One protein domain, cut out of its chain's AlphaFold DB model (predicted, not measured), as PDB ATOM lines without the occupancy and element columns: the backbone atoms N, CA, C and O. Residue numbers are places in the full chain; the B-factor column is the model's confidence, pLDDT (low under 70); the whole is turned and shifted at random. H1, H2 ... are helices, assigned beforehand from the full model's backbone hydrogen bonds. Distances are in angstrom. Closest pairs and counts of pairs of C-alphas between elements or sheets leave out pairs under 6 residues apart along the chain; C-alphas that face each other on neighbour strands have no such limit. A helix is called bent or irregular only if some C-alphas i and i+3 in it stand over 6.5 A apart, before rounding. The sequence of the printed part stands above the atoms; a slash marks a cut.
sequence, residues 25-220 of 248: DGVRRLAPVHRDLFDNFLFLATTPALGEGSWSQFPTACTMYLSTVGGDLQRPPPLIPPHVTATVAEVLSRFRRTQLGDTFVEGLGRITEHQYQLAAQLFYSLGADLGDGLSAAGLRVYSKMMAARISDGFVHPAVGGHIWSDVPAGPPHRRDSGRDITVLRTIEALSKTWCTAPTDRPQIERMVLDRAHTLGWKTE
ATOM      1  N   ASP A  25     188.956 209.238 139.559       76.06
ATOM      2  CA  ASP A  25     187.507 209.069 139.423       76.06
ATOM      3  C   ASP A  25     187.124 207.586 139.293       76.06
ATOM      4  O   ASP A  25     186.172 207.134 139.924       76.06
ATOM      5  N   GLY A  26     187.934 206.793 138.581       75.44
ATOM      6  CA  GLY A  26     187.738 205.348 138.413       75.44
ATOM      7  C   GLY A  26     187.797 204.534 139.713       75.44
ATOM      8  O   GLY A  26     187.285 203.413 139.769       75.44
ATOM      9  N   VAL A  27     188.371 205.095 140.781       79.88
ATOM     10  CA  VAL A  27     188.408 204.468 142.111       79.88
ATOM     11  C   VAL A  27     187.258 204.911 143.027       79.88
ATOM     12  O   VAL A  27     187.130 204.397 144.141       79.88
ATOM     13  N   ARG A  28     186.379 205.822 142.585       74.12
ATOM     14  CA  ARG A  28     185.188 206.198 143.358       74.12
ATOM     15  C   ARG A  28     184.174 205.059 143.363       74.12
ATOM     16  O   ARG A  28     183.849 204.467 142.335       74.12
ATOM     17  N   ARG A  29     183.644 204.752 144.544       75.56
ATOM     18  CA  ARG A  29     182.588 203.754 144.748       75.56
ATOM     19  C   ARG A  29     181.477 204.381 145.580       75.56
ATOM     20  O   ARG A  29     181.751 205.172 146.476       75.56
ATOM     21  N   LEU A  30     180.231 204.026 145.278       73.88
ATOM     22  CA  LEU A  30     179.060 204.491 146.021       73.88
ATOM     23  C   LEU A  30     178.417 203.305 146.733       73.88
ATOM     24  O   LEU A  30     177.993 202.340 146.097       73.88
ATOM     25  N   ALA A  31     178.354 203.382 148.058       77.38
ATOM     26  CA  ALA A  31     177.639 202.416 148.878       77.38
ATOM     27  C   ALA A  31     176.143 202.779 148.967       77.38
ATOM     28  O   ALA A  31     175.788 203.959 148.875       77.38
ATOM     29  N   PRO A  32     175.244 201.806 149.203       84.06
ATOM     30  CA  PRO A  32     173.874 202.101 149.604       84.06
ATOM     31  C   PRO A  32     173.857 202.989 150.855       84.06
ATOM     32  O   PRO A  32     174.566 202.703 151.817       84.06
ATOM     33  N   VAL A  33     173.004 204.015 150.876       84.94
ATOM     34  CA  VAL A  33     172.988 205.042 151.940       84.94
ATOM     35  C   VAL A  33     172.963 204.433 153.345       84.94
ATOM     36  O   VAL A  33     173.779 204.780 154.188       84.94
ATOM     37  N   HIS A  34     172.069 203.476 153.606       85.81
ATOM     38  CA  HIS A  34     171.963 202.872 154.939       85.81
ATOM     39  C   HIS A  34     173.202 202.058 155.334       85.81
ATOM     40  O   HIS A  34     173.617 202.085 156.489       85.81
ATOM     41  N   ARG A  35     173.830 201.379 154.369       89.56
ATOM     42  CA  ARG A  35     175.092 200.667 154.590       89.56
ATOM     43  C   ARG A  35     176.208 201.635 154.955       89.56
ATOM     44  O   ARG A  35     176.938 201.377 155.905       89.56
ATOM     45  N   ASP A  36     176.290 202.749 154.239       88.38
ATOM     46  CA  ASP A  36     177.304 203.768 154.485       88.38
ATOM     47  C   ASP A  36     177.140 204.420 155.863       88.38
ATOM     48  O   ASP A  36     178.113 204.562 156.597       88.38
ATOM     49  N   LEU A  37     175.901 204.712 156.269       89.69
ATOM     50  CA  LEU A  37     175.591 205.219 157.608       89.69
ATOM     51  C   LEU A  37     175.987 204.235 158.713       89.69
ATOM     52  O   LEU A  37     176.510 204.655 159.745       89.69
ATOM     53  N   PHE A  38     175.740 202.941 158.502       93.19
ATOM     54  CA  PHE A  38     176.106 201.893 159.453       93.19
ATOM     55  C   PHE A  38     177.626 201.753 159.594       93.19
ATOM     56  O   PHE A  38     178.148 201.680 160.704       93.19
ATOM     57  N   ASP A  39     178.353 201.761 158.479       92.06
ATOM     58  CA  ASP A  39     179.814 201.729 158.511       92.06
ATOM     59  C   ASP A  39     180.396 203.008 159.117       92.06
ATOM     60  O   ASP A  39     181.327 202.933 159.909       92.06
ATOM     61  N   ASN A  40     179.829 204.180 158.818       90.94
ATOM     62  CA  ASN A  40     180.259 205.438 159.427       90.94
ATOM     63  C   ASN A  40     180.042 205.435 160.949       90.94
ATOM     64  O   ASN A  40     180.885 205.926 161.697       90.94
ATOM     65  N   PHE A  41     178.949 204.827 161.423       94.88
ATOM     66  CA  PHE A  41     178.751 204.573 162.848       94.88
ATOM     67  C   PHE A  41     179.888 203.730 163.436       94.88
ATOM     68  O   PHE A  41     180.489 204.151 164.420       94.88
ATOM     69  N   LEU A  42     180.208 202.576 162.839       95.12
ATOM     70  CA  LEU A  42     181.273 201.699 163.341       95.12
ATOM     71  C   LEU A  42     182.651 202.364 163.274       95.12
ATOM     72  O   LEU A  42     183.428 202.255 164.220       95.12
ATOM     73  N   PHE A  43     182.940 203.090 162.199       91.75
ATOM     74  CA  PHE A  43     184.178 203.843 162.027       91.75
ATOM     75  C   PHE A  43     184.349 204.900 163.130       91.75
ATOM     76  O   PHE A  43     185.353 204.908 163.843       91.75
ATOM     77  N   LEU A  44     183.340 205.750 163.345       91.62
ATOM     78  CA  LEU A  44     183.378 206.754 164.410       91.62
ATOM     79  C   LEU A  44     183.404 206.108 165.798       91.62
ATOM     80  O   LEU A  44     184.154 206.553 166.659       91.62
ATOM     81  N   ALA A  45     182.643 205.037 166.021       94.06
ATOM     82  CA  ALA A  45     182.646 204.328 167.294       94.06
ATOM     83  C   ALA A  45     184.035 203.767 167.629       94.06
ATOM     84  O   ALA A  45     184.427 203.814 168.789       94.06
ATOM     85  N   THR A  46     184.774 203.272 166.630       92.44
ATOM     86  CA  THR A  46     186.065 202.589 166.809       92.44
ATOM     87  C   THR A  46     187.283 203.505 166.803       92.44
ATOM     88  O   THR A  46     188.315 203.065 167.298       92.44
ATOM     89  N   THR A  47     187.192 204.768 166.358       88.69
ATOM     90  CA  THR A  47     188.329 205.723 166.403       88.69
ATOM     91  C   THR A  47     189.171 205.687 167.691       88.69
ATOM     92  O   THR A  47     190.384 205.522 167.561       88.69
ATOM     93  N   PRO A  48     188.615 205.729 168.922       85.88
ATOM     94  CA  PRO A  48     189.440 205.670 170.137       85.88
ATOM     95  C   PRO A  48     190.278 204.386 170.258       85.88
ATOM     96  O   PRO A  48     191.377 204.418 170.807       85.88
ATOM     97  N   ALA A  49     189.800 203.258 169.725       86.06
ATOM     98  CA  ALA A  49     190.546 202.000 169.687       86.06
ATOM     99  C   ALA A  49     191.688 202.013 168.654       86.06
ATOM    100  O   ALA A  49     192.657 201.269 168.798       86.06
ATOM    101  N   LEU A  50     191.583 202.874 167.640       80.75
ATOM    102  CA  LEU A  50     192.601 203.106 166.615       80.75
ATOM    103  C   LEU A  50     193.747 204.002 167.107       80.75
ATOM    104  O   LEU A  50     194.704 204.193 166.371       80.75
ATOM    105  N   GLY A  51     193.661 204.547 168.327       77.88
ATOM    106  CA  GLY A  51     194.579 205.587 168.802       77.88
ATOM    107  C   GLY A  51     194.221 206.987 168.291       77.88
ATOM    108  O   GLY A  51     194.957 207.941 168.540       77.88
ATOM    109  N   GLU A  52     193.074 207.131 167.620       76.19
ATOM    110  CA  GLU A  52     192.584 208.398 167.088       76.19
ATOM    111  C   GLU A  52     191.390 208.943 167.880       76.19
ATOM    112  O   GLU A  52     190.484 208.229 168.301       76.19
ATOM    113  N   GLY A  53     191.324 210.264 168.035       77.44
ATOM    114  CA  GLY A  53     190.188 210.900 168.698       77.44
ATOM    115  C   GLY A  53     190.082 210.552 170.189       77.44
ATOM    116  O   GLY A  53     191.067 210.279 170.862       77.44
ATOM    117  N   SER A  54     188.875 210.651 170.744       87.38
ATOM    118  CA  SER A  54     188.611 210.379 172.165       87.38
ATOM    119  C   SER A  54     187.377 209.504 172.303       87.38
ATOM    120  O   SER A  54     186.567 209.425 171.378       87.38
ATOM    121  N   TRP A  55     187.165 208.909 173.477       90.38
ATOM    122  CA  TRP A  55     185.993 208.063 173.711       90.38
ATOM    123  C   TRP A  55     184.659 208.806 173.565       90.38
ATOM    124  O   TRP A  55     183.636 208.175 173.322       90.38
ATOM    125  N   SER A  56     184.656 210.145 173.585       90.94
ATOM    126  CA  SER A  56     183.475 210.953 173.234       90.94
ATOM    127  C   SER A  56     182.983 210.773 171.781       90.94
ATOM    128  O   SER A  56     181.857 211.165 171.457       90.94
ATOM    129  N   GLN A  57     183.770 210.132 170.908       92.19
ATOM    130  CA  GLN A  57     183.332 209.754 169.562       92.19
ATOM    131  C   GLN A  57     182.245 208.678 169.580       92.19
ATOM    132  O   GLN A  57     181.322 208.745 168.775       92.19
ATOM    133  N   PHE A  58     182.273 207.749 170.540       95.00
ATOM    134  CA  PHE A  58     181.246 206.716 170.663       95.00
ATOM    135  C   PHE A  58     179.825 207.293 170.848       95.00
ATOM    136  O   PHE A  58     178.963 207.029 170.004       95.00
ATOM    137  N   PRO A  59     179.537 208.139 171.863       95.19
ATOM    138  CA  PRO A  59     178.204 208.727 172.008       95.19
ATOM    139  C   PRO A  59     177.825 209.662 170.848       95.19
ATOM    140  O   PRO A  59     176.637 209.795 170.530       95.19
ATOM    141  N   THR A  60     178.811 210.284 170.191       93.81
ATOM    142  CA  THR A  60     178.596 211.081 168.971       93.81
ATOM    143  C   THR A  60     178.120 210.195 167.818       93.81
ATOM    144  O   THR A  60     177.096 210.499 167.203       93.81
ATOM    145  N   ALA A  61     178.788 209.062 167.588       94.62
ATOM    146  CA  ALA A  61     178.430 208.073 166.577       94.62
ATOM    147  C   ALA A  61     177.019 207.515 166.809       94.62
ATOM    148  O   ALA A  61     176.197 207.525 165.891       94.62
ATOM    149  N   CYS A  62     176.704 207.104 168.046       95.69
ATOM    150  CA  CYS A  62     175.366 206.630 168.412       95.69
ATOM    151  C   CYS A  62     174.294 207.683 168.109       95.69
ATOM    152  O   CYS A  62     173.264 207.372 167.513       95.69
ATOM    153  N   THR A  63     174.548 208.940 168.488       94.69
ATOM    154  CA  THR A  63     173.604 210.041 168.265       94.69
ATOM    155  C   THR A  63     173.374 210.293 166.778       94.69
ATOM    156  O   THR A  63     172.224 210.369 166.352       94.69
ATOM    157  N   MET A  64     174.443 210.396 165.984       92.50
ATOM    158  CA  MET A  64     174.342 210.628 164.542       92.50
ATOM    159  C   MET A  64     173.585 209.506 163.834       92.50
ATOM    160  O   MET A  64     172.693 209.775 163.027       92.50
ATOM    161  N   TYR A  65     173.914 208.252 164.148       93.56
ATOM    162  CA  TYR A  65     173.282 207.106 163.509       93.56
ATOM    163  C   TYR A  65     171.795 207.020 163.857       93.56
ATOM    164  O   TYR A  65     170.971 206.991 162.944       93.56
ATOM    165  N   LEU A  66     171.435 207.101 165.147       92.88
ATOM    166  CA  LEU A  66     170.037 207.098 165.600       92.88
ATOM    167  C   LEU A  66     169.221 208.236 164.985       92.88
ATOM    168  O   LEU A  66     168.088 208.012 164.562       92.88
ATOM    169  N   SER A  67     169.791 209.442 164.899       89.75
ATOM    170  CA  SER A  67     169.135 210.573 164.240       89.75
ATOM    171  C   SER A  67     168.898 210.322 162.753       89.75
ATOM    172  O   SER A  67     167.855 210.715 162.241       89.75
ATOM    173  N   THR A  68     169.820 209.648 162.065       87.06
ATOM    174  CA  THR A  68     169.703 209.424 160.618       87.06
ATOM    175  C   THR A  68     168.738 208.289 160.276       87.06
ATOM    176  O   THR A  68     167.998 208.392 159.303       87.06
ATOM    177  N   VAL A  69     168.693 207.226 161.085       85.31
ATOM    178  CA  VAL A  69     167.743 206.111 160.894       85.31
ATOM    179  C   VAL A  69     166.385 206.360 161.563       85.31
ATOM    180  O   VAL A  69     165.534 205.479 161.576       85.31
ATOM    181  N   GLY A  70     166.167 207.544 162.147       81.75
ATOM    182  CA  GLY A  70     164.918 207.890 162.835       81.75
ATOM    183  C   GLY A  70     164.609 207.001 164.047       81.75
ATOM    184  O   GLY A  70     163.451 206.860 164.422       81.75
ATOM    185  N   GLY A  71     165.630 206.369 164.632       77.25
ATOM    186  CA  GLY A  71     165.476 205.364 165.685       77.25
ATOM    187  C   GLY A  71     164.957 203.997 165.215       77.25
ATOM    188  O   GLY A  71     164.810 203.106 166.050       77.25
ATOM    189  N   ASP A  72     164.712 203.795 163.915       82.88
ATOM    190  CA  ASP A  72     164.345 202.484 163.375       82.88
ATOM    191  C   ASP A  72     165.582 201.583 163.269       82.88
ATOM    192  O   ASP A  72     166.398 201.683 162.351       82.88
ATOM    193  N   LEU A  73     165.716 200.694 164.252       84.50
ATOM    194  CA  LEU A  73     166.770 199.683 164.321       84.50
ATOM    195  C   LEU A  73     166.318 198.316 163.782       84.50
ATOM    196  O   LEU A  73     167.112 197.380 163.779       84.50
ATOM    197  N   GLN A  74     165.057 198.183 163.354       78.81
ATOM    198  CA  GLN A  74     164.493 196.915 162.874       78.81
ATOM    199  C   GLN A  74     164.795 196.674 161.398       78.81
ATOM    200  O   GLN A  74     164.784 195.533 160.937       78.81
ATOM    201  N   ARG A  75     165.088 197.736 160.643       81.75
ATOM    202  CA  ARG A  75     165.555 197.622 159.266       81.75
ATOM    203  C   ARG A  75     167.049 197.263 159.254       81.75
ATOM    204  O   ARG A  75     167.858 198.082 159.684       81.75
ATOM    205  N   PRO A  76     167.459 196.090 158.742       83.44
ATOM    206  CA  PRO A  76     168.875 195.759 158.631       83.44
ATOM    207  C   PRO A  76     169.526 196.521 157.458       83.44
ATOM    208  O   PRO A  76     168.929 196.603 156.378       83.44
ATOM    209  N   PRO A  77     170.754 197.050 157.619       87.12
ATOM    210  CA  PRO A  77     171.547 197.539 156.498       87.12
ATOM    211  C   PRO A  77     171.827 196.413 155.488       87.12
ATOM    212  O   PRO A  77     172.037 195.262 155.882       87.12
ATOM    213  N   PRO A  78     171.876 196.712 154.179       86.50
ATOM    214  CA  PRO A  78     172.106 195.690 153.166       86.50
ATOM    215  C   PRO A  78     173.512 195.089 153.297       86.50
ATOM    216  O   PRO A  78     174.470 195.796 153.595       86.50
ATOM    217  N   LEU A  79     173.636 193.785 153.028       88.25
ATOM    218  CA  LEU A  79     174.886 193.007 153.103       88.25
ATOM    219  C   LEU A  79     175.533 192.899 154.498       88.25
ATOM    220  O   LEU A  79     176.594 192.283 154.612       88.25
ATOM    221  N   ILE A  80     174.888 193.409 155.553       91.00
ATOM    222  CA  ILE A  80     175.274 193.116 156.936       91.00
ATOM    223  C   ILE A  80     174.550 191.855 157.419       91.00
ATOM    224  O   ILE A  80     173.325 191.772 157.295       91.00
ATOM    225  N   PRO A  81     175.269 190.871 157.988       90.38
ATOM    226  CA  PRO A  81     174.642 189.708 158.599       90.38
ATOM    227  C   PRO A  81     173.671 190.088 159.730       90.38
ATOM    228  O   PRO A  81     173.986 190.978 160.527       90.38
ATOM    229  N   PRO A  82     172.524 189.397 159.870       89.44
ATOM    230  CA  PRO A  82     171.526 189.724 160.887       89.44
ATOM    231  C   PRO A  82     172.074 189.778 162.318       89.44
ATOM    232  O   PRO A  82     171.694 190.671 163.072       89.44
ATOM    233  N   HIS A  83     173.004 188.894 162.697       89.50
ATOM    234  CA  HIS A  83     173.579 188.893 164.049       89.50
ATOM    235  C   HIS A  83     174.383 190.166 164.345       89.50
ATOM    236  O   HIS A  83     174.250 190.730 165.425       89.50
ATOM    237  N   VAL A  84     175.134 190.678 163.366       93.56
ATOM    238  CA  VAL A  84     175.861 191.953 163.489       93.56
ATOM    239  C   VAL A  84     174.875 193.110 163.656       93.56
ATOM    240  O   VAL A  84     175.070 193.969 164.517       93.56
ATOM    241  N   THR A  85     173.781 193.119 162.879       92.19
ATOM    242  CA  THR A  85     172.732 194.145 163.030       92.19
ATOM    243  C   THR A  85     172.064 194.092 164.399       92.19
ATOM    244  O   THR A  85     171.849 195.140 165.004       92.19
ATOM    245  N   ALA A  86     171.794 192.888 164.913       92.44
ATOM    246  CA  ALA A  86     171.150 192.681 166.201       92.44
ATOM    247  C   ALA A  86     172.024 193.189 167.353       92.44
ATOM    248  O   ALA A  86     171.531 193.927 168.201       92.44
ATOM    249  N   THR A  87     173.328 192.894 167.335       95.06
ATOM    250  CA  THR A  87     174.288 193.408 168.323       95.06
ATOM    251  C   THR A  87     174.311 194.935 168.352       95.06
ATOM    252  O   THR A  87     174.239 195.547 169.419       95.06
ATOM    253  N   VAL A  88     174.370 195.583 167.181       95.44
ATOM    254  CA  VAL A  88     174.341 197.054 167.103       95.44
ATOM    255  C   VAL A  88     173.003 197.603 167.599       95.44
ATOM    256  O   VAL A  88     172.987 198.563 168.369       95.44
ATOM    257  N   ALA A  89     171.886 196.983 167.217       94.75
ATOM    258  CA  ALA A  89     170.562 197.381 167.676       94.75
ATOM    259  C   ALA A  89     170.408 197.247 169.203       94.75
ATOM    260  O   ALA A  89     169.838 198.130 169.840       94.75
ATOM    261  N   GLU A  90     170.955 196.191 169.808       95.50
ATOM    262  CA  GLU A  90     170.941 195.971 171.258       95.50
ATOM    263  C   GLU A  90     171.767 197.019 172.018       95.50
ATOM    264  O   GLU A  90     171.386 197.474 173.100       95.50
ATOM    265  N   VAL A  91     172.921 197.413 171.482       96.88
ATOM    266  CA  VAL A  91     173.742 198.487 172.063       96.88
ATOM    267  C   VAL A  91     173.010 199.826 171.962       96.88
ATOM    268  O   VAL A  91     172.910 200.562 172.944       96.88
ATOM    269  N   LEU A  92     172.455 200.133 170.789       96.12
ATOM    270  CA  LEU A  92     171.784 201.406 170.533       96.12
ATOM    271  C   LEU A  92     170.441 201.543 171.259       96.12
ATOM    272  O   LEU A  92     170.084 202.654 171.635       96.12
ATOM    273  N   SER A  93     169.717 200.452 171.514       95.12
ATOM    274  CA  SER A  93     168.453 200.491 172.267       95.12
ATOM    275  C   SER A  93     168.643 200.876 173.737       95.12
ATOM    276  O   SER A  93     167.744 201.448 174.351       95.12
ATOM    277  N   ARG A  94     169.828 200.606 174.299       96.31
ATOM    278  CA  ARG A  94     170.222 200.995 175.665       96.31
ATOM    279  C   ARG A  94     171.031 202.289 175.705       96.31
ATOM    280  O   ARG A  94     171.349 202.786 176.792       96.31
ATOM    281  N   PHE A  95     171.380 202.845 174.546       96.25
ATOM    282  CA  PHE A  95     172.090 204.109 174.476       96.25
ATOM    283  C   PHE A  95     171.206 205.244 174.993       96.25
ATOM    284  O   PHE A  95     170.077 205.444 174.552       96.25
ATOM    285  N   ARG A  96     171.768 206.042 175.903       94.12
ATOM    286  CA  ARG A  96     171.179 207.305 176.342       94.12
ATOM    287  C   ARG A  96     172.213 208.418 176.275       94.12
ATOM    288  O   ARG A  96     173.403 208.212 176.537       94.12
ATOM    289  N   ARG A  97     171.741 209.620 175.938       92.38
ATOM    290  CA  ARG A  97     172.542 210.841 176.066       92.38
ATOM    291  C   ARG A  97     172.850 211.098 177.540       92.38
ATOM    292  O   ARG A  97     172.106 210.657 178.411       92.38
ATOM    293  N   THR A  98     173.933 211.825 177.780       91.00
ATOM    294  CA  THR A  98     174.360 212.233 179.119       91.00
ATOM    295  C   THR A  98     173.236 212.955 179.859       91.00
ATOM    296  O   THR A  98     172.605 213.859 179.305       91.00
ATOM    297  N   GLN A  99     173.014 212.568 181.109       91.19
ATOM    298  CA  GLN A  99     172.043 213.153 182.025       91.19
ATOM    299  C   GLN A  99     172.752 213.804 183.218       91.19
ATOM    300  O   GLN A  99     173.928 213.557 183.490       91.19
ATOM    301  N   LEU A 100     172.032 214.676 183.929       88.44
ATOM    302  CA  LEU A 100     172.532 215.265 185.168       88.44
ATOM    303  C   LEU A 100     172.762 214.149 186.201       88.44
ATOM    304  O   LEU A 100     171.858 213.356 186.450       88.44
ATOM    305  N   GLY A 101     173.952 214.110 186.800       89.88
ATOM    306  CA  GLY A 101     174.330 213.090 187.783       89.88
ATOM    307  C   GLY A 101     175.017 211.852 187.201       89.88
ATOM    308  O   GLY A 101     175.409 210.986 187.976       89.88
ATOM    309  N   ASP A 102     175.204 211.760 185.878       92.81
ATOM    310  CA  ASP A 102     176.026 210.695 185.294       92.81
ATOM    311  C   ASP A 102     177.504 210.842 185.714       92.81
ATOM    312  O   ASP A 102     178.081 211.934 185.659       92.81
ATOM    313  N   THR A 103     178.132 209.716 186.059       93.31
ATOM    314  CA  THR A 103     179.574 209.624 186.321       93.31
ATOM    315  C   THR A 103     180.349 209.567 185.007       93.31
ATOM    316  O   THR A 103     180.034 208.770 184.116       93.31
ATOM    317  N   PHE A 104     181.378 210.407 184.882       92.69
ATOM    318  CA  PHE A 104     182.302 210.395 183.750       92.69
ATOM    319  C   PHE A 104     183.495 209.496 184.031       92.69
ATOM    320  O   PHE A 104     183.984 209.446 185.156       92.69
ATOM    321  N   VAL A 105     183.998 208.840 182.986       90.62
ATOM    322  CA  VAL A 105     185.242 208.081 183.092       90.62
ATOM    323  C   VAL A 105     186.424 209.048 183.061       90.62
ATOM    324  O   VAL A 105     186.612 209.784 182.089       90.62
ATOM    325  N   GLU A 106     187.221 209.048 184.126       87.56
ATOM    326  CA  GLU A 106     188.418 209.882 184.226       87.56
ATOM    327  C   GLU A 106     189.428 209.530 183.117       87.56
ATOM    328  O   GLU A 106     189.577 208.375 182.728       87.56
ATOM    329  N   GLY A 107     190.086 210.544 182.547       82.12
ATOM    330  CA  GLY A 107     191.121 210.359 181.521       82.12
ATOM    331  C   GLY A 107     190.632 209.960 180.120       82.12
ATOM    332  O   GLY A 107     191.399 210.072 179.168       82.12
ATOM    333  N   LEU A 108     189.362 209.571 179.937       82.50
ATOM    334  CA  LEU A 108     188.834 209.102 178.642       82.50
ATOM    335  C   LEU A 108     188.027 210.162 177.866       82.50
ATOM    336  O   LEU A 108     187.415 209.880 176.835       82.50
ATOM    337  N   GLY A 109     188.058 211.416 178.313       81.56
ATOM    338  CA  GLY A 109     187.289 212.508 177.716       81.56
ATOM    339  C   GLY A 109     185.819 212.494 178.145       81.56
ATOM    340  O   GLY A 109     185.459 211.946 179.182       81.56
ATOM    341  N   ARG A 110     184.941 213.142 177.368       88.56
ATOM    342  CA  ARG A 110     183.524 213.323 177.732       88.56
ATOM    343  C   ARG A 110     182.683 212.082 177.400       88.56
ATOM    344  O   ARG A 110     181.837 212.130 176.509       88.56
ATOM    345  N   ILE A 111     182.931 210.988 178.116       93.94
ATOM    346  CA  ILE A 111     182.148 209.749 178.067       93.94
ATOM    347  C   ILE A 111     181.700 209.353 179.478       93.94
ATOM    348  O   ILE A 111     182.465 209.469 180.437       93.94
ATOM    349  N   THR A 112     180.449 208.913 179.620       95.88
ATOM    350  CA  THR A 112     179.938 208.397 180.900       95.88
ATOM    351  C   THR A 112     180.290 206.922 181.083       95.88
ATOM    352  O   THR A 112     180.514 206.216 180.100       95.88
ATOM    353  N   GLU A 113     180.296 206.421 182.320       95.44
ATOM    354  CA  GLU A 113     180.546 204.994 182.596       95.44
ATOM    355  C   GLU A 113     179.584 204.076 181.824       95.44
ATOM    356  O   GLU A 113     180.014 203.108 181.201       95.44
ATOM    357  N   HIS A 114     178.294 204.427 181.774       96.00
ATOM    358  CA  HIS A 114     177.280 203.700 180.996       96.00
ATOM    359  C   HIS A 114     177.611 203.663 179.498       96.00
ATOM    360  O   HIS A 114     177.537 202.621 178.853       96.00
ATOM    361  N   GLN A 115     178.002 204.803 178.923       96.81
ATOM    362  CA  GLN A 115     178.371 204.879 177.507       96.81
ATOM    363  C   GLN A 115     179.641 204.075 177.216       96.81
ATOM    364  O   GLN A 115     179.720 203.421 176.178       96.81
ATOM    365  N   TYR A 116     180.607 204.084 178.134       95.94
ATOM    366  CA  TYR A 116     181.821 203.285 178.019       95.94
ATOM    367  C   TYR A 116     181.524 201.780 178.090       95.94
ATOM    368  O   TYR A 116     182.042 201.018 177.279       95.94
ATOM    369  N   GLN A 117     180.623 201.348 178.979       96.62
ATOM    370  CA  GLN A 117     180.161 199.956 179.046       96.62
ATOM    371  C   GLN A 117     179.486 199.506 177.744       96.62
ATOM    372  O   GLN A 117     179.743 198.402 177.269       96.62
ATOM    373  N   LEU A 118     178.668 200.366 177.128       97.81
ATOM    374  CA  LEU A 118     178.050 200.088 175.828       97.81
ATOM    375  C   LEU A 118     179.081 199.994 174.695       97.81
ATOM    376  O   LEU A 118     178.970 199.107 173.846       97.81
ATOM    377  N   ALA A 119     180.093 200.866 174.690       96.75
ATOM    378  CA  ALA A 119     181.205 200.776 173.744       96.75
ATOM    379  C   ALA A 119     181.973 199.461 173.925       96.75
ATOM    380  O   ALA A 119     182.264 198.769 172.948       96.75
ATOM    381  N   ALA A 120     182.227 199.077 175.179       96.31
ATOM    382  CA  ALA A 120     182.889 197.827 175.508       96.31
ATOM    383  C   ALA A 120     182.104 196.608 175.029       96.31
ATOM    384  O   ALA A 120     182.663 195.734 174.367       96.31
ATOM    385  N   GLN A 121     180.795 196.589 175.280       97.38
ATOM    386  CA  GLN A 121     179.931 195.528 174.786       97.38
ATOM    387  C   GLN A 121     179.954 195.444 173.257       97.38
ATOM    388  O   GLN A 121     180.076 194.344 172.722       97.38
ATOM    389  N   LEU A 122     179.862 196.577 172.549       97.69
ATOM    390  CA  LEU A 122     179.922 196.598 171.086       97.69
ATOM    391  C   LEU A 122     181.226 195.971 170.577       97.69
ATOM    392  O   LEU A 122     181.200 195.108 169.699       97.69
ATOM    393  N   PHE A 123     182.359 196.395 171.138       95.88
ATOM    394  CA  PHE A 123     183.675 195.961 170.684       95.88
ATOM    395  C   PHE A 123     183.927 194.491 170.979       95.88
ATOM    396  O   PHE A 123     184.380 193.784 170.091       95.88
ATOM    397  N   TYR A 124     183.600 193.999 172.173       95.19
ATOM    398  CA  TYR A 124     183.780 192.579 172.474       95.19
ATOM    399  C   TYR A 124     182.808 191.691 171.696       95.19
ATOM    400  O   TYR A 124     183.207 190.627 171.231       95.19
ATOM    401  N   SER A 125     181.567 192.133 171.477       95.50
ATOM    402  CA  SER A 125     180.573 191.325 170.758       95.50
ATOM    403  C   SER A 125     180.891 191.190 169.266       95.50
ATOM    404  O   SER A 125     180.710 190.119 168.698       95.50
ATOM    405  N   LEU A 126     181.372 192.258 168.620       95.19
ATOM    406  CA  LEU A 126     181.704 192.242 167.186       95.19
ATOM    407  C   LEU A 126     183.179 191.921 166.910       95.19
ATOM    408  O   LEU A 126     183.534 191.390 165.859       95.19
ATOM    409  N   GLY A 127     184.063 192.275 167.835       91.88
ATOM    410  CA  GLY A 127     185.508 192.115 167.722       91.88
ATOM    411  C   GLY A 127     186.039 190.852 168.385       91.88
ATOM    412  O   GLY A 127     187.168 190.486 168.095       91.88
ATOM    413  N   ALA A 128     185.246 190.162 169.207       90.44
ATOM    414  CA  ALA A 128     185.664 189.090 170.112       90.44
ATOM    415  C   ALA A 128     186.613 189.547 171.237       90.44
ATOM    416  O   ALA A 128     187.488 190.402 171.057       90.44
ATOM    417  N   ASP A 129     186.453 188.930 172.409       89.94
ATOM    418  CA  ASP A 129     187.377 189.045 173.535       89.94
ATOM    419  C   ASP A 129     188.449 187.955 173.438       89.94
ATOM    420  O   ASP A 129     188.182 186.777 173.669       89.94
ATOM    421  N   LEU A 130     189.661 188.353 173.050       87.62
ATOM    422  CA  LEU A 130     190.823 187.465 172.967       87.62
ATOM    423  C   LEU A 130     191.770 187.647 174.167       87.62
ATOM    424  O   LEU A 130     192.907 187.183 174.124       87.62
ATOM    425  N   GLY A 131     191.339 188.351 175.223       86.31
ATOM    426  CA  GLY A 131     192.169 188.643 176.396       86.31
ATOM    427  C   GLY A 131     193.258 189.699 176.160       86.31
ATOM    428  O   GLY A 131     194.130 189.890 177.004       86.31
ATOM    429  N   ASP A 132     193.220 190.401 175.025       85.12
ATOM    430  CA  ASP A 132     194.170 191.454 174.647       85.12
ATOM    431  C   ASP A 132     193.618 192.880 174.823       85.12
ATOM    432  O   ASP A 132     194.284 193.863 174.487       85.12
ATOM    433  N   GLY A 133     192.429 192.982 175.421       88.75
ATOM    434  CA  GLY A 133     191.827 194.221 175.888       88.75
ATOM    435  C   GLY A 133     190.913 194.914 174.881       88.75
ATOM    436  O   GLY A 133     190.811 194.566 173.701       88.75
ATOM    437  N   LEU A 134     190.238 195.949 175.379       90.06
ATOM    438  CA  LEU A 134     189.142 196.606 174.677       90.06
ATOM    439  C   LEU A 134     189.571 197.274 173.362       90.06
ATOM    440  O   LEU A 134     188.862 197.182 172.361       90.06
ATOM    441  N   SER A 135     190.738 197.924 173.340       88.31
ATOM    442  CA  SER A 135     191.245 198.579 172.127       88.31
ATOM    443  C   SER A 135     191.522 197.574 171.009       88.31
ATOM    444  O   SER A 135     191.240 197.850 169.847       88.31
ATOM    445  N   ALA A 136     192.016 196.378 171.335       88.88
ATOM    446  CA  ALA A 136     192.232 195.346 170.330       88.88
ATOM    447  C   ALA A 136     190.901 194.791 169.797       88.88
ATOM    448  O   ALA A 136     190.742 194.639 168.587       88.88
ATOM    449  N   ALA A 137     189.905 194.592 170.664       91.88
ATOM    450  CA  ALA A 137     188.558 194.231 170.225       91.88
ATOM    451  C   ALA A 137     187.964 195.297 169.281       91.88
ATOM    452  O   ALA A 137     187.480 194.963 168.200       91.88
ATOM    453  N   GLY A 138     188.090 196.587 169.616       92.69
ATOM    454  CA  GLY A 138     187.656 197.691 168.751       92.69
ATOM    455  C   GLY A 138     188.391 197.740 167.406       92.69
ATOM    456  O   GLY A 138     187.760 197.926 166.365       92.69
ATOM    457  N   LEU A 139     189.704 197.486 167.393       90.31
ATOM    458  CA  LEU A 139     190.491 197.404 166.159       90.31
ATOM    459  C   LEU A 139     190.049 196.229 165.269       90.31
ATOM    460  O   LEU A 139     190.011 196.367 164.045       90.31
ATOM    461  N   ARG A 140     189.646 195.091 165.855       92.38
ATOM    462  CA  ARG A 140     189.040 193.981 165.099       92.38
ATOM    463  C   ARG A 140     187.705 194.389 164.471       92.38
ATOM    464  O   ARG A 140     187.490 194.084 163.303       92.38
ATOM    465  N   VAL A 141     186.848 195.130 165.184       95.06
ATOM    466  CA  VAL A 141     185.589 195.670 164.620       95.06
ATOM    467  C   VAL A 141     185.864 196.570 163.417       95.06
ATOM    468  O   VAL A 141     185.267 196.378 162.357       95.06
ATOM    469  N   TYR A 142     186.792 197.516 163.560       93.50
ATOM    470  CA  TYR A 142     187.212 198.392 162.468       93.50
ATOM    471  C   TYR A 142     187.731 197.595 161.265       93.50
ATOM    472  O   TYR A 142     187.327 197.828 160.125       93.50
ATOM    473  N   SER A 143     188.596 196.613 161.521       93.06
ATOM    474  CA  SER A 143     189.207 195.811 160.468       93.06
ATOM    475  C   SER A 143     188.176 194.984 159.696       93.06
ATOM    476  O   SER A 143     188.158 195.010 158.465       93.06
ATOM    477  N   LYS A 144     187.242 194.333 160.401       94.19
ATOM    478  CA  LYS A 144     186.123 193.599 159.789       94.19
ATOM    479  C   LYS A 144     185.219 194.514 158.965       94.19
ATOM    480  O   LYS A 144     184.809 194.142 157.866       94.19
ATOM    481  N   MET A 145     184.940 195.723 159.461       94.94
ATOM    482  CA  MET A 145     184.179 196.738 158.728       94.94
ATOM    483  C   MET A 145     184.884 197.116 157.416       94.94
ATOM    484  O   MET A 145     184.257 197.071 156.356       94.94
ATOM    485  N   MET A 146     186.182 197.436 157.458       93.56
ATOM    486  CA  MET A 146     186.958 197.791 156.262       93.56
ATOM    487  C   MET A 146     187.045 196.635 155.264       93.56
ATOM    488  O   MET A 146     186.778 196.826 154.076       93.56
ATOM    489  N   ALA A 147     187.325 195.422 155.744       94.38
ATOM    490  CA  ALA A 147     187.316 194.211 154.932       94.38
ATOM    491  C   ALA A 147     185.950 193.989 154.258       94.38
ATOM    492  O   ALA A 147     185.873 193.700 153.061       94.38
ATOM    493  N   ALA A 148     184.849 194.183 154.985       94.44
ATOM    494  CA  ALA A 148     183.508 194.075 154.423       94.44
ATOM    495  C   ALA A 148     183.250 195.144 153.346       94.44
ATOM    496  O   ALA A 148     182.765 194.813 152.270       94.44
ATOM    497  N   ARG A 149     183.638 196.408 153.574       93.06
ATOM    498  CA  ARG A 149     183.481 197.476 152.568       93.06
ATOM    499  C   ARG A 149     184.254 197.191 151.280       93.06
ATOM    500  O   ARG A 149     183.727 197.447 150.199       93.06
ATOM    501  N   ILE A 150     185.481 196.678 151.386       93.31
ATOM    502  CA  ILE A 150     186.306 196.318 150.223       93.31
ATOM    503  C   ILE A 150     185.679 195.133 149.481       93.31
ATOM    504  O   ILE A 150     185.463 195.207 148.274       93.31
ATOM    505  N   SER A 151     185.348 194.057 150.202       93.38
ATOM    506  CA  SER A 151     184.805 192.825 149.609       93.38
ATOM    507  C   SER A 151     183.407 192.984 149.009       93.38
ATOM    508  O   SER A 151     183.083 192.312 148.032       93.38
ATOM    509  N   ASP A 152     182.591 193.891 149.546       91.56
ATOM    510  CA  ASP A 152     181.283 194.246 148.986       91.56
ATOM    511  C   ASP A 152     181.391 195.220 147.789       91.56
ATOM    512  O   ASP A 152     180.382 195.538 147.159       91.56
ATOM    513  N   GLY A 153     182.594 195.709 147.458       89.62
ATOM    514  CA  GLY A 153     182.827 196.639 146.347       89.62
ATOM    515  C   GLY A 153     182.428 198.093 146.634       89.62
ATOM    516  O   GLY A 153     182.319 198.900 145.709       89.62
ATOM    517  N   PHE A 154     182.221 198.446 147.905       88.94
ATOM    518  CA  PHE A 154     181.829 199.789 148.355       88.94
ATOM    519  C   PHE A 154     182.998 200.755 148.523       88.94
ATOM    520  O   PHE A 154     182.791 201.954 148.697       88.94
ATOM    521  N   VAL A 155     184.222 200.245 148.475       89.31
ATOM    522  CA  VAL A 155     185.441 201.040 148.370       89.31
ATOM    523  C   VAL A 155     186.395 200.323 147.424       89.31
ATOM    524  O   VAL A 155     186.455 199.093 147.398       89.31
ATOM    525  N   HIS A 156     187.122 201.081 146.608       91.88
ATOM    526  CA  HIS A 156     188.135 200.503 145.734       91.88
ATOM    527  C   HIS A 156     189.252 199.852 146.569       91.88
ATOM    528  O   HIS A 156     189.661 200.470 147.550       91.88
ATOM    529  N   PRO A 157     189.795 198.670 146.208       92.69
ATOM    530  CA  PRO A 157     190.806 197.987 147.020       92.69
ATOM    531  C   PRO A 157     192.039 198.839 147.340       92.69
ATOM    532  O   PRO A 157     192.539 198.770 148.452       92.69
ATOM    533  N   ALA A 158     192.486 199.695 146.417       90.50
ATOM    534  CA  ALA A 158     193.588 200.627 146.677       90.50
ATOM    535  C   ALA A 158     193.253 201.671 147.761       90.50
ATOM    536  O   ALA A 158     194.007 201.851 148.712       90.50
ATOM    537  N   VAL A 159     192.088 202.322 147.649       89.19
ATOM    538  CA  VAL A 159     191.620 203.334 148.613       89.19
ATOM    539  C   VAL A 159     191.319 202.678 149.957       89.19
ATOM    540  O   VAL A 159     191.780 203.132 150.998       89.19
ATOM    541  N   GLY A 160     190.566 201.580 149.933       90.12
ATOM    542  CA  GLY A 160     190.183 200.828 151.117       90.12
ATOM    543  C   GLY A 160     191.389 200.220 151.814       90.12
ATOM    544  O   GLY A 160     191.459 200.301 153.028       90.12
ATOM    545  N   GLY A 161     192.349 199.673 151.065       90.31
ATOM    546  CA  GLY A 161     193.611 199.168 151.594       90.31
ATOM    547  C   GLY A 161     194.418 200.262 152.280       90.31
ATOM    548  O   GLY A 161     194.870 200.047 153.399       90.31
ATOM    549  N   HIS A 162     194.527 201.445 151.666       88.12
ATOM    550  CA  HIS A 162     195.219 202.581 152.274       88.12
ATOM    551  C   HIS A 162     194.563 202.979 153.596       88.12
ATOM    552  O   HIS A 162     195.230 202.937 154.620       88.12
ATOM    553  N   ILE A 163     193.245 203.225 153.599       87.38
ATOM    554  CA  ILE A 163     192.480 203.561 154.813       87.38
ATOM    555  C   ILE A 163     192.637 202.469 155.875       87.38
ATOM    556  O   ILE A 163     192.920 202.774 157.023       87.38
ATOM    557  N   TRP A 164     192.476 201.202 155.487       89.12
ATOM    558  CA  TRP A 164     192.505 200.050 156.388       89.12
ATOM    559  C   TRP A 164     193.861 199.882 157.078       89.12
ATOM    560  O   TRP A 164     193.901 199.500 158.246       89.12
ATOM    561  N   SER A 165     194.958 200.170 156.371       84.62
ATOM    562  CA  SER A 165     196.312 200.132 156.932       84.62
ATOM    563  C   SER A 165     196.757 201.424 157.613       84.62
ATOM    564  O   SER A 165     197.652 201.370 158.452       84.62
ATOM    565  N   ASP A 166     196.161 202.565 157.262       74.69
ATOM    566  CA  ASP A 166     196.484 203.891 157.800       74.69
ATOM    567  C   ASP A 166     195.786 204.110 159.150       74.69
ATOM    568  O   ASP A 166     195.021 205.045 159.360       74.69
ATOM    569  N   VAL A 167     196.023 203.168 160.064       63.94
ATOM    570  CA  VAL A 167     195.654 203.258 161.474       63.94
ATOM    571  C   VAL A 167     196.921 203.638 162.242       63.94
ATOM    572  O   VAL A 167     197.712 202.758 162.609       63.94
ATOM    573  N   PRO A 168     197.180 204.938 162.458       50.94
ATOM    574  CA  PRO A 168     198.334 205.379 163.216       50.94
ATOM    575  C   PRO A 168     198.148 205.010 164.693       50.94
ATOM    576  O   PRO A 168     197.215 205.452 165.346       50.94
ATOM    577  N   ALA A 169     199.099 204.259 165.250       44.78
ATOM    578  CA  ALA A 169     199.313 204.140 166.698       44.78
ATOM    579  C   ALA A 169     198.306 203.313 167.532       44.78
ATOM    580  O   ALA A 169     198.172 203.535 168.737       44.78
ATOM    581  N   GLY A 170     197.697 202.270 166.963       49.22
ATOM    582  CA  GLY A 170     197.174 201.174 167.791       49.22
ATOM    583  C   GLY A 170     198.307 200.467 168.569       49.22
ATOM    584  O   GLY A 170     199.448 200.445 168.090       49.22
ATOM    585  N   PRO A 171     198.049 199.869 169.754       51.78
ATOM    586  CA  PRO A 171     199.055 199.079 170.464       51.78
ATOM    587  C   PRO A 171     199.661 198.025 169.521       51.78
ATOM    588  O   PRO A 171     198.954 197.506 168.651       51.78
ATOM    589  N   PRO A 172     200.968 197.722 169.651       55.91
ATOM    590  CA  PRO A 172     201.698 196.943 168.660       55.91
ATOM    591  C   PRO A 172     200.950 195.655 168.340       55.91
ATOM    592  O   PRO A 172     200.645 194.894 169.255       55.91
ATOM    593  N   HIS A 173     200.669 195.419 167.051       63.00
ATOM    594  CA  HIS A 173     199.937 194.240 166.586       63.00
ATOM    595  C   HIS A 173     200.597 192.968 167.137       63.00
ATOM    596  O   HIS A 173     201.662 192.544 166.660       63.00
ATOM    597  N   ARG A 174     199.994 192.391 168.180       65.44
ATOM    598  CA  ARG A 174     200.464 191.149 168.787       65.44
ATOM    599  C   ARG A 174     199.999 190.001 167.906       65.44
ATOM    600  O   ARG A 174     198.923 190.059 167.313       65.44
ATOM    601  N   ARG A 175     200.819 188.955 167.798       62.34
ATOM    602  CA  ARG A 175     200.462 187.767 167.004       62.34
ATOM    603  C   ARG A 175     199.175 187.109 167.508       62.34
ATOM    604  O   ARG A 175     198.424 186.578 166.700       62.34
ATOM    605  N   ASP A 176     198.897 187.250 168.799       73.00
ATOM    606  CA  ASP A 176     197.739 186.645 169.454       73.00
ATOM    607  C   ASP A 176     196.472 187.515 169.364       73.00
ATOM    608  O   ASP A 176     195.396 187.079 169.757       73.00
ATOM    609  N   SER A 177     196.554 188.716 168.773       75.88
ATOM    610  CA  SER A 177     195.416 189.640 168.623       75.88
ATOM    611  C   SER A 177     194.430 189.267 167.508       75.88
ATOM    612  O   SER A 177     193.500 190.021 167.208       75.88
ATOM    613  N   GLY A 178     194.616 188.102 166.889       83.19
ATOM    614  CA  GLY A 178     193.720 187.554 165.878       83.19
ATOM    615  C   GLY A 178     194.007 188.016 164.446       83.19
ATOM    616  O   GLY A 178     194.736 188.977 164.169       83.19
ATOM    617  N   ARG A 179     193.407 187.291 163.497       86.38
ATOM    618  CA  ARG A 179     193.616 187.476 162.051       86.38
ATOM    619  C   ARG A 179     193.255 188.881 161.560       86.38
ATOM    620  O   ARG A 179     193.980 189.425 160.732       86.38
ATOM    621  N   ASP A 180     192.212 189.487 162.128       88.25
ATOM    622  CA  ASP A 180     191.714 190.799 161.703       88.25
ATOM    623  C   ASP A 180     192.716 191.923 162.026       88.25
ATOM    624  O   ASP A 180     192.728 192.947 161.356       88.25
ATOM    625  N   ILE A 181     193.614 191.731 162.998       86.38
ATOM    626  CA  ILE A 181     194.680 192.694 163.317       86.38
ATOM    627  C   ILE A 181     195.974 192.355 162.576       86.38
ATOM    628  O   ILE A 181     196.637 193.233 162.027       86.38
ATOM    629  N   THR A 182     196.358 191.078 162.536       85.94
ATOM    630  CA  THR A 182     197.636 190.674 161.921       85.94
ATOM    631  C   THR A 182     197.708 190.952 160.416       85.94
ATOM    632  O   THR A 182     198.801 191.209 159.906       85.94
ATOM    633  N   VAL A 183     196.566 190.970 159.714       87.44
ATOM    634  CA  VAL A 183     196.497 191.287 158.279       87.44
ATOM    635  C   VAL A 183     196.961 192.713 157.962       87.44
ATOM    636  O   VAL A 183     197.463 192.952 156.865       87.44
ATOM    637  N   LEU A 184     196.832 193.651 158.910       88.31
ATOM    638  CA  LEU A 184     197.019 195.085 158.664       88.31
ATOM    639  C   LEU A 184     198.429 195.403 158.158       88.31
ATOM    640  O   LEU A 184     198.574 196.196 157.236       88.31
ATOM    641  N   ARG A 185     199.458 194.697 158.649       87.06
ATOM    642  CA  ARG A 185     200.841 194.836 158.149       87.06
ATOM    643  C   ARG A 185     200.992 194.400 156.693       87.06
ATOM    644  O   ARG A 185     201.771 194.978 155.943       87.06
ATOM    645  N   THR A 186     200.277 193.350 156.291       90.25
ATOM    646  CA  THR A 186     200.272 192.900 154.895       90.25
ATOM    647  C   THR A 186     199.562 193.916 154.013       90.25
ATOM    648  O   THR A 186     200.075 194.236 152.945       90.25
ATOM    649  N   ILE A 187     198.421 194.449 154.459       92.00
ATOM    650  CA  ILE A 187     197.696 195.493 153.728       92.00
ATOM    651  C   ILE A 187     198.544 196.762 153.614       92.00
ATOM    652  O   ILE A 187     198.644 197.306 152.525       92.00
ATOM    653  N   GLU A 188     199.238 197.172 154.674       90.25
ATOM    654  CA  GLU A 188     200.148 198.323 154.661       90.25
ATOM    655  C   GLU A 188     201.253 198.169 153.607       90.25
ATOM    656  O   GLU A 188     201.497 199.079 152.813       90.25
ATOM    657  N   ALA A 189     201.902 197.001 153.567       90.75
ATOM    658  CA  ALA A 189     202.928 196.709 152.573       90.75
ATOM    659  C   ALA A 189     202.358 196.760 151.146       90.75
ATOM    660  O   ALA A 189     202.951 197.393 150.275       90.75
ATOM    661  N   LEU A 190     201.186 196.156 150.923       93.12
ATOM    662  CA  LEU A 190     200.498 196.180 149.632       93.12
ATOM    663  C   LEU A 190     200.128 197.607 149.209       93.12
ATOM    664  O   LEU A 190     200.425 197.991 148.080       93.12
ATOM    665  N   SER A 191     199.560 198.414 150.107       90.56
ATOM    666  CA  SER A 191     199.209 199.818 149.856       90.56
ATOM    667  C   SER A 191     200.439 200.648 149.470       90.56
ATOM    668  O   SER A 191     200.396 201.399 148.499       90.56
ATOM    669  N   LYS A 192     201.573 200.465 150.165       89.44
ATOM    670  CA  LYS A 192     202.846 201.136 149.840       89.44
ATOM    671  C   LYS A 192     203.401 200.720 148.473       89.44
ATOM    672  O   LYS A 192     203.891 201.563 147.717       89.44
ATOM    673  N   THR A 193     203.318 199.434 148.131       90.62
ATOM    674  CA  THR A 193     203.741 198.943 146.810       90.62
ATOM    675  C   THR A 193     202.809 199.444 145.708       90.62
ATOM    676  O   THR A 193     203.286 199.826 144.645       90.62
ATOM    677  N   TRP A 194     201.499 199.536 145.954       91.25
ATOM    678  CA  TRP A 194     200.528 200.025 144.969       91.25
ATOM    679  C   TRP A 194     200.833 201.461 144.506       91.25
ATOM    680  O   TRP A 194     200.743 201.764 143.310       91.25
ATOM    681  N   CYS A 195     201.254 202.331 145.433       84.56
ATOM    682  CA  CYS A 195     201.658 203.704 145.117       84.56
ATOM    683  C   CYS A 195     202.929 203.757 144.254       84.56
ATOM    684  O   CYS A 195     203.042 204.612 143.380       84.56
ATOM    685  N   THR A 196     203.874 202.837 144.469       87.25
ATOM    686  CA  THR A 196     205.214 202.887 143.855       87.25
ATOM    687  C   THR A 196     205.393 201.982 142.629       87.25
ATOM    688  O   THR A 196     206.339 202.189 141.871       87.25
ATOM    689  N   ALA A 197     204.483 201.033 142.378       88.62
ATOM    690  CA  ALA A 197     204.555 200.075 141.269       88.62
ATOM    691  C   ALA A 197     203.273 200.082 140.403       88.62
ATOM    692  O   ALA A 197     202.414 199.208 140.548       88.62
ATOM    693  N   PRO A 198     203.122 201.043 139.464       87.44
ATOM    694  CA  PRO A 198     201.919 201.172 138.637       87.44
ATOM    695  C   PRO A 198     201.544 199.921 137.831       87.44
ATOM    696  O   PRO A 198     200.359 199.634 137.673       87.44
ATOM    697  N   THR A 199     202.530 199.161 137.346       91.56
ATOM    698  CA  THR A 199     202.313 197.926 136.569       91.56
ATOM    699  C   THR A 199     201.703 196.797 137.393       91.56
ATOM    700  O   THR A 199     201.008 195.946 136.842       91.56
ATOM    701  N   ASP A 200     201.916 196.815 138.708       92.69
ATOM    702  CA  ASP A 200     201.529 195.730 139.611       92.69
ATOM    703  C   ASP A 200     200.190 196.018 140.308       92.69
ATOM    704  O   ASP A 200     199.623 195.141 140.967       92.69
ATOM    705  N   ARG A 201     199.640 197.230 140.134       92.19
ATOM    706  CA  ARG A 201     198.389 197.688 140.762       92.19
ATOM    707  C   ARG A 201     197.235 196.687 140.639       92.19
ATOM    708  O   ARG A 201     196.672 196.355 141.682       92.19
ATOM    709  N   PRO A 202     196.919 196.109 139.457       93.06
ATOM    710  CA  PRO A 202     195.810 195.158 139.347       93.06
ATOM    711  C   PRO A 202     196.025 193.878 140.167       93.06
ATOM    712  O   PRO A 202     195.077 193.299 140.698       93.06
ATOM    713  N   GLN A 203     197.274 193.414 140.274       96.12
ATOM    714  CA  GLN A 203     197.612 192.247 141.086       96.12
ATOM    715  C   GLN A 203     197.505 192.578 142.576       96.12
ATOM    716  O   GLN A 203     196.922 191.801 143.332       96.12
ATOM    717  N   ILE A 204     198.021 193.733 142.993       94.38
ATOM    718  CA  ILE A 204     197.967 194.191 144.383       94.38
ATOM    719  C   ILE A 204     196.517 194.406 144.833       94.38
ATOM    720  O   ILE A 204     196.133 193.950 145.908       94.38
ATOM    721  N   GLU A 205     195.685 195.028 143.997       94.88
ATOM    722  CA  GLU A 205     194.252 195.211 144.255       94.88
ATOM    723  C   GLU A 205     193.533 193.877 144.452       94.88
ATOM    724  O   GLU A 205     192.741 193.742 145.387       94.88
ATOM    725  N   ARG A 206     193.846 192.873 143.622       95.94
ATOM    726  CA  ARG A 206     193.321 191.513 143.788       95.94
ATOM    727  C   ARG A 206     193.762 190.903 145.113       95.94
ATOM    728  O   ARG A 206     192.930 190.358 145.821       95.94
ATOM    729  N   MET A 207     195.031 191.057 145.490       96.31
ATOM    730  CA  MET A 207     195.524 190.561 146.778       96.31
ATOM    731  C   MET A 207     194.808 191.222 147.960       96.31
ATOM    732  O   MET A 207     194.435 190.526 148.901       96.31
ATOM    733  N   VAL A 208     194.584 192.540 147.929       94.88
ATOM    734  CA  VAL A 208     193.819 193.245 148.973       94.88
ATOM    735  C   VAL A 208     192.377 192.731 149.030       94.88
ATOM    736  O   VAL A 208     191.876 192.442 150.119       94.88
ATOM    737  N   LEU A 209     191.731 192.560 147.875       94.56
ATOM    738  CA  LEU A 209     190.369 192.037 147.777       94.56
ATOM    739  C   LEU A 209     190.257 190.601 148.317       94.56
ATOM    740  O   LEU A 209     189.366 190.316 149.116       94.56
ATOM    741  N   ASP A 210     191.191 189.719 147.956       94.06
ATOM    742  CA  ASP A 210     191.233 188.333 148.433       94.06
ATOM    743  C   ASP A 210     191.354 188.281 149.961       94.06
ATOM    744  O   ASP A 210     190.662 187.507 150.621       94.06
ATOM    745  N   ARG A 211     192.185 189.149 150.559       92.94
ATOM    746  CA  ARG A 211     192.279 189.261 152.024       92.94
ATOM    747  C   ARG A 211     190.971 189.751 152.631       92.94
ATOM    748  O   ARG A 211     190.489 189.148 153.590       92.94
ATOM    749  N   ALA A 212     190.384 190.798 152.063       93.19
ATOM    750  CA  ALA A 212     189.127 191.368 152.528       93.19
ATOM    751  C   ALA A 212     187.980 190.335 152.537       93.19
ATOM    752  O   ALA A 212     187.227 190.256 153.510       93.19
ATOM    753  N   HIS A 213     187.900 189.467 151.523       91.00
ATOM    754  CA  HIS A 213     186.916 188.380 151.472       91.00
ATOM    755  C   HIS A 213     187.037 187.370 152.621       91.00
ATOM    756  O   HIS A 213     186.044 186.733 152.963       91.00
ATOM    757  N   THR A 214     188.213 187.232 153.237       88.50
ATOM    758  CA  THR A 214     188.440 186.283 154.344       88.50
ATOM    759  C   THR A 214     188.159 186.856 155.737       88.50
ATOM    760  O   THR A 214     188.147 186.090 156.702       88.50
ATOM    761  N   LEU A 215     187.930 188.172 155.853       87.50
ATOM    762  CA  LEU A 215     187.875 188.886 157.140       87.50
ATOM    763  C   LEU A 215     186.612 189.739 157.341       87.50
ATOM    764  O   LEU A 215     186.386 190.244 158.434       87.50
ATOM    765  N   GLY A 216     185.771 189.916 156.319       83.88
ATOM    766  CA  GLY A 216     184.515 190.658 156.457       83.88
ATOM    767  C   GLY A 216     183.456 189.927 157.299       83.88
ATOM    768  O   GLY A 216     183.573 188.734 157.595       83.88
ATOM    769  N   TRP A 217     182.358 190.625 157.605       87.44
ATOM    770  CA  TRP A 217     181.250 190.129 158.442       87.44
ATOM    771  C   TRP A 217     180.678 188.771 158.019       87.44
ATOM    772  O   TRP A 217     180.257 187.978 158.853       87.44
ATOM    773  N   LYS A 218     180.668 188.483 156.711       74.75
ATOM    774  CA  LYS A 218     180.101 187.249 156.139       74.75
ATOM    775  C   LYS A 218     180.897 185.983 156.476       74.75
ATOM    776  O   LYS A 218     180.427 184.891 156.187       74.75
ATOM    777  N   THR A 219     182.094 186.122 157.041       62.97
ATOM    778  CA  THR A 219     182.969 184.987 157.374       62.97
ATOM    779  C   THR A 219     182.754 184.444 158.787       62.97
ATOM    780  O   THR A 219     183.407 183.478 159.177       62.97
ATOM    781  N   GLU A 220     181.841 185.045 159.550       59.22
ATOM    782  CA  GLU A 220     181.455 184.574 160.876       59.22
ATOM    783  C   GLU A 220     180.359 183.512 160.753       59.22
ATOM    784  O   GLU A 220     179.214 183.810 160.410       59.22
TER     785      GLU A 220
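What this domain is: This is residues 25 to 220 of the 248 residues of an uncharacterized protein of Rhodococcus aetherivorans (UniProt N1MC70). This is an elongated helical body with H5 in its middle and H1 beside it; H2, H3 and H4 make one end, while H6, H8 and H9 make the other. The long loop of residues 94 to 112 lies at the tip of the first end. The printed part has 196 residues, with nine named helices, H1 to H9 in chain order, and no named strand: all helix. It is compact, with a radius of gyration of the C-alphas of 16.9 A and spans of 60 by 35 by 29 A.

Where its parts are: Find C-alpha 134 at (189.142, 196.606, 174.677); from there H5 runs 25.7 A to residue 151. H1, residues 33 to 50, spans 24.6 A and has a kink of 31 degrees near residue 44; it is irregular, with C-alphas 45 and 48 7.5 A apart. Look next for H2 at 57 to 68, H3 at 82 to 93, H4 at 113 to 127 over 20.3 A, H6 at 157 to 165, H7 at 179 to 182 and H8 at 184 to 196. H9, residues 198 to 215, spans 26.3 A to C-alpha 215 at (187.875, 188.886, 157.140); it is irregular, with C-alphas 199 and 202 7.6 A apart.

How they stand to each other: Start at the hub, H5, which touches H1, H4, H6, H7 and H9. The closest C-alphas of H5 and H9 are Ala 147 and Ala 212, 4.1 A, at a steep tilt of 59 degrees. H7 touches H5 at Arg 140 and Asp 180, their closest C-alphas, 5.4 A. H1 and H2 form a hairpin at 9 degrees, closest at C-alphas 45 and 58, 4.4 A; H3 and H4, H5 and H6, and H8 and H9 are hairpins too. Every O i to N i+4 pair is within hydrogen-bond range in H2, H3, H4, H5, H6 and H8, but 12 of 14 in H1 and 10 of 14 in H9; H7 is too short for such a pair.

The domain as a whole: The two C-alphas farthest apart, those of Gly 101 and Thr 199, are 60.3 A apart. The printed part has no cut; the links H2 to H3, H3 to H4 and H6 to H7 are long. Look at residues 167 to 175 and 219 to 220 for pLDDT under 70.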